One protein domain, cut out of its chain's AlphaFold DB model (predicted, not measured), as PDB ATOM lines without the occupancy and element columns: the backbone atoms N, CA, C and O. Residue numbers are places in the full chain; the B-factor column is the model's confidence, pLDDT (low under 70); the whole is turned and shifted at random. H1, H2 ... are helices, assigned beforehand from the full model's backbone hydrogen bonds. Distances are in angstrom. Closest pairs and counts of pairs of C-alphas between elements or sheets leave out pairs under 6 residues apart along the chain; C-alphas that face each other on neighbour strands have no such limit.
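What this domain is: This is residues 217 to 268 of the 283 residues of an uncharacterized protein of Lysobacter sp. Alg18-2.2 (UniProt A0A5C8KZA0). Little regular structure is seen here: the model is a chain of loops with two short helices, H1 and H2, set apart in different halves. Residues 217 to 230 loop round to H1 in one half; the link then goes out to a turn at residues 236 to 240, folds back, and turns again at residues 247 to 253 to reach H2 in the other half. The printed part has 52 residues, with H1 then H2 along the chain and no named strand. The class is all helix, though just 10 residues are in named elements. The whole is compact, with a radius of gyration of the C-alphas of 11.2 A, and rounded, spanning 29 by 27 by 18 A.

How they stand to each other: H2, residues 255 to 260, is the longest helix, and its O i to N i+4 pairs are within hydrogen-bond range. H1, residues 231 to 234, is too short for such a pair; its one O i to N i+3 pair is within range. H1 and H2 are apart.

Where its parts are: H2 is 8.6 A long, from C-alpha 255 at (23.698, 35.954, 74.738) to C-alpha 260 at (31.896, 33.906, 76.163). H1, 5.5 A long, begins at C-alpha 231, (38.494, 45.766, 73.096).

The domain as a whole: The C-alphas farthest apart, of Ser 222 and Val 268, are 31.6 A apart. The printed part has no cut. H1 to H2 is a long link of 20 residues. Mean pLDDT of the printed part is 75.4; residues 228 to 229, 239 to 240 and 263 to 268 are under 70.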
ATOM      1  N   PHE A 217      25.920  52.239  73.957       78.12
ATOM      2  CA  PHE A 217      27.224  52.270  74.601       78.12
ATOM      3  C   PHE A 217      27.108  53.191  75.812       78.12
ATOM      4  O   PHE A 217      26.974  54.405  75.661       78.12
ATOM      5  N   ASP A 218      27.102  52.590  76.995       82.19
ATOM      6  CA  ASP A 218      27.106  53.280  78.278       82.19
ATOM      7  C   ASP A 218      28.047  52.526  79.233       82.19
ATOM      8  O   ASP A 218      27.618  51.617  79.950       82.19
ATOM      9  N   PRO A 219      29.354  52.847  79.219       75.75
ATOM     10  CA  PRO A 219      30.321  52.210  80.104       75.75
ATOM     11  C   PRO A 219      30.157  52.637  81.573       75.75
ATOM     12  O   PRO A 219      30.705  51.970  82.445       75.75
ATOM     13  N   ALA A 220      29.429  53.727  81.852       80.69
ATOM     14  CA  ALA A 220      29.227  54.258  83.203       80.69
ATOM     15  C   ALA A 220      27.997  53.656  83.909       80.69
ATOM     16  O   ALA A 220      27.902  53.720  85.135       80.69
ATOM     17  N   ALA A 221      27.073  53.051  83.157       81.75
ATOM     18  CA  ALA A 221      26.002  52.234  83.712       81.75
ATOM     19  C   ALA A 221      26.545  51.072  84.567       81.75
ATOM     20  O   ALA A 221      27.658  50.584  84.372       81.75
ATOM     21  N   SER A 222      25.732  50.613  85.517       76.12
ATOM     22  CA  SER A 222      26.001  49.436  86.349       76.12
ATOM     23  C   SER A 222      24.807  48.477  86.251       76.12
ATOM     24  O   SER A 222      23.763  48.786  86.828       76.12
ATOM     25  N   PRO A 223      24.915  47.344  85.527       75.88
ATOM     26  CA  PRO A 223      26.075  46.882  84.755       75.88
ATOM     27  C   PRO A 223      26.352  47.731  83.500       75.88
ATOM     28  O   PRO A 223      25.439  48.329  82.926       75.88
ATOM     29  N   SER A 224      27.614  47.768  83.065       75.50
ATOM     30  CA  SER A 224      28.053  48.528  81.889       75.50
ATOM     31  C   SER A 224      27.442  47.977  80.600       75.50
ATOM     32  O   SER A 224      27.466  46.772  80.352       75.50
ATOM     33  N   VAL A 225      26.943  48.863  79.735       80.69
ATOM     34  CA  VAL A 225      26.349  48.490  78.446       80.69
ATOM     35  C   VAL A 225      27.390  48.667  77.345       80.69
ATOM     36  O   VAL A 225      27.666  49.783  76.903       80.69
ATOM     37  N   LEU A 226      27.974  47.554  76.907       77.69
ATOM     38  CA  LEU A 226      29.044  47.510  75.913       77.69
ATOM     39  C   LEU A 226      28.592  46.760  74.642       77.69
ATOM     40  O   LEU A 226      27.920  45.734  74.753       77.69
ATOM     41  N   PRO A 227      28.967  47.224  73.432       73.69
ATOM     42  CA  PRO A 227      28.873  46.431  72.211       73.69
ATOM     43  C   PRO A 227      29.646  45.117  72.339       73.69
ATOM     44  O   PRO A 227      30.717  45.088  72.939       73.69
ATOM     45  N   SER A 228      29.140  44.057  71.712       68.81
ATOM     46  CA  SER A 228      29.742  42.719  71.743       68.81
ATOM     47  C   SER A 228      31.202  42.693  71.282       68.81
ATOM     48  O   SER A 228      32.030  42.063  71.926       68.81
ATOM     49  N   ALA A 229      31.529  43.403  70.201       66.81
ATOM     50  CA  ALA A 229      32.879  43.482  69.648       66.81
ATOM     51  C   ALA A 229      33.598  44.770  70.099       66.81
ATOM     52  O   ALA A 229      33.727  45.721  69.326       66.81
ATOM     53  N   ILE A 230      34.055  44.822  71.358       70.94
ATOM     54  CA  ILE A 230      34.852  45.947  71.874       70.94
ATOM     55  C   ILE A 230      36.065  45.487  72.690       70.94
ATOM     56  O   ILE A 230      35.952  44.696  73.624       70.94
ATOM     57  N   ASN A 231      37.233  46.071  72.404       72.75
ATOM     58  CA  ASN A 231      38.494  45.766  73.096       72.75
ATOM     59  C   ASN A 231      38.447  46.034  74.614       72.75
ATOM     60  O   ASN A 231      39.287  45.531  75.354       72.75
ATOM     61  N   LEU A 232      37.471  46.819  75.086       74.81
ATOM     62  CA  LEU A 232      37.260  47.102  76.507       74.81
ATOM     63  C   LEU A 232      36.908  45.837  77.312       74.81
ATOM     64  O   LEU A 232      37.291  45.739  78.471       74.81
ATOM     65  N   ALA A 233      36.224  44.868  76.694       74.06
ATOM     66  CA  ALA A 233      35.800  43.629  77.349       74.06
ATOM     67  C   ALA A 233      36.934  42.594  77.520       74.06
ATOM     68  O   ALA A 233      36.760  41.618  78.241       74.06
ATOM     69  N   PHE A 234      38.100  42.834  76.908       73.06
ATOM     70  CA  PHE A 234      39.324  42.034  77.075       73.06
ATOM     71  C   PHE A 234      40.322  42.672  78.064       73.06
ATOM     72  O   PHE A 234      41.465  42.229  78.190       73.06
ATOM     73  N   GLN A 235      39.941  43.751  78.762       73.50
ATOM     74  CA  GLN A 235      40.824  44.377  79.748       73.50
ATOM     75  C   GLN A 235      40.990  43.473  80.975       73.50
ATOM     76  O   GLN A 235      40.064  43.284  81.755       73.50
ATOM     77  N   GLY A 236      42.203  42.943  81.150       70.06
ATOM     78  CA  GLY A 236      42.566  42.052  82.257       70.06
ATOM     79  C   GLY A 236      42.714  40.578  81.865       70.06
ATOM     80  O   GLY A 236      43.287  39.820  82.643       70.06
ATOM     81  N   THR A 237      42.287  40.178  80.664       71.19
ATOM     82  CA  THR A 237      42.518  38.827  80.118       71.19
ATOM     83  C   THR A 237      43.815  38.798  79.307       71.19
ATOM     84  O   THR A 237      44.048  39.676  78.475       71.19
ATOM     85  N   THR A 238      44.673  37.800  79.531       70.69
ATOM     86  CA  THR A 238      45.956  37.625  78.805       70.69
ATOM     87  C   THR A 238      45.873  36.627  77.652       70.69
ATOM     88  O   THR A 238      46.765  36.555  76.813       70.69
ATOM     89  N   ASP A 239      44.807  35.842  77.655       67.69
ATOM     90  CA  ASP A 239      44.469  34.717  76.790       67.69
ATOM     91  C   ASP A 239      43.477  35.094  75.677       67.69
ATOM     92  O   ASP A 239      43.113  34.242  74.881       67.69
ATOM     93  N   LEU A 240      43.072  36.372  75.601       67.62
ATOM     94  CA  LEU A 240      42.091  36.904  74.642       67.62
ATOM     95  C   LEU A 240      40.706  36.232  74.715       67.62
ATOM     96  O   LEU A 240      39.903  36.384  73.794       67.62
ATOM     97  N   THR A 241      40.395  35.551  75.820       71.81
ATOM     98  CA  THR A 241      39.045  35.050  76.083       71.81
ATOM     99  C   THR A 241      38.128  36.191  76.509       71.81
ATOM    100  O   THR A 241      38.529  37.144  77.178       71.81
ATOM    101  N   LEU A 242      36.869  36.115  76.087       77.25
ATOM    102  CA  LEU A 242      35.848  37.090  76.437       77.25
ATOM    103  C   LEU A 242      35.125  36.589  77.692       77.25
ATOM    104  O   LEU A 242      34.300  35.689  77.603       77.25
ATOM    105  N   ASN A 243      35.425  37.172  78.856       75.62
ATOM    106  CA  ASN A 243      34.772  36.837  80.130       75.62
ATOM    107  C   ASN A 243      33.841  37.980  80.594       75.62
ATOM    108  O   ASN A 243      34.185  38.732  81.512       75.62
ATOM    109  N   PRO A 244      32.660  38.157  79.969       76.12
ATOM    110  CA  PRO A 244      31.660  39.102  80.435       76.12
ATOM    111  C   PRO A 244      31.096  38.642  81.792       76.12
ATOM    112  O   PRO A 244      30.959  37.439  82.033       76.12
ATOM    113  N   PRO A 245      30.726  39.571  82.688       75.56
ATOM    114  CA  PRO A 245      30.074  39.219  83.943       75.56
ATOM    115  C   PRO A 245      28.671  38.653  83.667       75.56
ATOM    116  O   PRO A 245      27.764  39.385  83.273       75.56
ATOM    117  N   VAL A 246      28.500  37.350  83.895       80.69
ATOM    118  CA  VAL A 246      27.234  36.614  83.736       80.69
ATOM    119  C   VAL A 246      26.696  36.153  85.088       80.69
ATOM    120  O   VAL A 246      27.467  35.839  85.996       80.69
ATOM    121  N   ALA A 247      25.369  36.111  85.234       85.50
ATOM    122  CA  ALA A 247      24.723  35.680  86.477       85.50
ATOM    123  C   ALA A 247      24.708  34.149  86.644       85.50
ATOM    124  O   ALA A 247      24.830  33.656  87.763       85.50
ATOM    125  N   ASP A 248      24.581  33.408  85.540       86.38
ATOM    126  CA  ASP A 248      24.627  31.944  85.500       86.38
ATOM    127  C   ASP A 248      25.388  31.476  84.243       86.38
ATOM    128  O   ASP A 248      24.862  31.614  83.135       86.38
ATOM    129  N   PRO A 249      26.604  30.910  84.371       83.12
ATOM    130  CA  PRO A 249      27.374  30.408  83.233       83.12
ATOM    131  C   PRO A 249      26.799  29.122  82.607       83.12
ATOM    132  O   PRO A 249      27.272  28.710  81.551       83.12
ATOM    133  N   GLY A 250      25.802  28.475  83.226       89.00
ATOM    134  CA  GLY A 250      25.093  27.326  82.650       89.00
ATOM    135  C   GLY A 250      23.989  27.703  81.654       89.00
ATOM    136  O   GLY A 250      23.500  26.842  80.920       89.00
ATOM    137  N   ASN A 251      23.588  28.977  81.599       88.06
ATOM    138  CA  ASN A 251      22.488  29.433  80.757       88.06
ATOM    139  C   ASN A 251      22.948  29.788  79.332       88.06
ATOM    140  O   ASN A 251      23.125  30.955  78.993       88.06
ATOM    141  N   PHE A 252      23.050  28.789  78.453       83.31
ATOM    142  CA  PHE A 252      23.364  28.992  77.027       83.31
ATOM    143  C   PHE A 252      22.308  29.797  76.237       83.31
ATOM    144  O   PHE A 252      22.539  30.126  75.075       83.31
ATOM    145  N   GLY A 253      21.152  30.107  76.838       85.81
ATOM    146  CA  GLY A 253      20.167  31.040  76.283       85.81
ATOM    147  C   GLY A 253      20.491  32.515  76.556       85.81
ATOM    148  O   GLY A 253      19.900  33.388  75.923       85.81
ATOM    149  N   ASP A 254      21.421  32.807  77.471       82.62
ATOM    150  CA  ASP A 254      21.943  34.156  77.685       82.62
ATOM    151  C   ASP A 254      22.961  34.491  76.575       82.62
ATOM    152  O   ASP A 254      23.970  33.789  76.433       82.62
ATOM    153  N   PRO A 255      22.749  35.559  75.777       79.44
ATOM    154  CA  PRO A 255      23.698  35.954  74.738       79.44
ATOM    155  C   PRO A 255      25.085  36.307  75.292       79.44
ATOM    156  O   PRO A 255      26.062  36.176  74.558       79.44
ATOM    157  N   ALA A 256      25.200  36.723  76.560       79.56
ATOM    158  CA  ALA A 256      26.492  36.953  77.195       79.56
ATOM    159  C   ALA A 256      27.238  35.634  77.452       79.56
ATOM    160  O   ALA A 256      28.426  35.564  77.176       79.56
ATOM    161  N   VAL A 257      26.556  34.563  77.875       84.69
ATOM    162  CA  VAL A 257      27.171  33.226  78.025       84.69
ATOM    163  C   VAL A 257      27.545  32.643  76.661       84.69
ATOM    164  O   VAL A 257      28.646  32.124  76.481       84.69
ATOM    165  N   ALA A 258      26.651  32.769  75.674       81.62
ATOM    166  CA  ALA A 258      26.895  32.286  74.317       81.62
ATOM    167  C   ALA A 258      28.095  32.983  73.647       81.62
ATOM    168  O   ALA A 258      28.833  32.340  72.902       81.62
ATOM    169  N   ILE A 259      28.315  34.275  73.923       78.75
ATOM    170  CA  ILE A 259      29.451  35.022  73.371       78.75
ATOM    171  C   ILE A 259      30.759  34.769  74.136       78.75
ATOM    172  O   ILE A 259      31.816  34.832  73.516       78.75
ATOM    173  N   SER A 260      30.712  34.382  75.420       76.94
ATOM    174  CA  SER A 260      31.896  33.906  76.163       76.94
ATOM    175  C   SER A 260      32.509  32.638  75.568       76.94
ATOM    176  O   SER A 260      33.707  32.404  75.692       76.94
ATOM    177  N   ALA A 261      31.688  31.799  74.929       75.81
ATOM    178  CA  ALA A 261      32.129  30.562  74.288       75.81
ATOM    179  C   ALA A 261      32.789  30.780  72.908       75.81
ATOM    180  O   ALA A 261      33.291  29.823  72.316       75.81
ATOM    181  N   LEU A 262      32.780  32.011  72.380       74.00
ATOM    182  CA  LEU A 262      33.413  32.357  71.108       74.00
ATOM    183  C   LEU A 262      34.842  32.858  71.350       74.00
ATOM    184  O   LEU A 262      35.073  34.034  71.628       74.00
ATOM    185  N   ASP A 263      35.801  31.942  71.211       60.03
ATOM    186  CA  ASP A 263      37.231  32.247  71.244       60.03
ATOM    187  C   ASP A 263      37.630  33.115  70.036       60.03
ATOM    188  O   ASP A 263      37.592  32.673  68.885       60.03
ATOM    189  N   GLY A 264      37.989  34.370  70.316       60.56
ATOM    190  CA  GLY A 264      38.493  35.335  69.346       60.56
ATOM    191  C   GLY A 264      37.452  35.912  68.379       60.56
ATOM    192  O   GLY A 264      37.137  35.332  67.337       60.56
ATOM    193  N   PHE A 265      37.065  37.176  68.589       66.00
ATOM    194  CA  PHE A 265      36.679  38.008  67.443       66.00
ATOM    195  C   PHE A 265      37.870  38.077  66.483       66.00
ATOM    196  O   PHE A 265      38.950  38.535  66.861       66.00
ATOM    197  N   GLY A 266      37.678  37.618  65.244       61.03
ATOM    198  CA  GLY A 266      38.754  37.522  64.262       61.03
ATOM    199  C   GLY A 266      39.468  38.860  64.057       61.03
ATOM    200  O   GLY A 266      38.896  39.800  63.510       61.03
ATOM    201  N   THR A 267      40.748  38.923  64.431       61.56
ATOM    202  CA  THR A 267      41.589  40.137  64.367       61.56
ATOM    203  C   THR A 267      41.822  40.667  62.947       61.56
ATOM    204  O   THR A 267      42.368  41.754  62.769       61.56
ATOM    205  N   VAL A 268      41.415  39.897  61.936       61.09
ATOM    206  CA  VAL A 268      41.666  40.136  60.510       61.09
ATOM    207  C   VAL A 268      40.581  41.005  59.858       61.09
ATOM    208  O   VAL A 268      40.850  41.649  58.845       61.09
TER     209      VAL A 268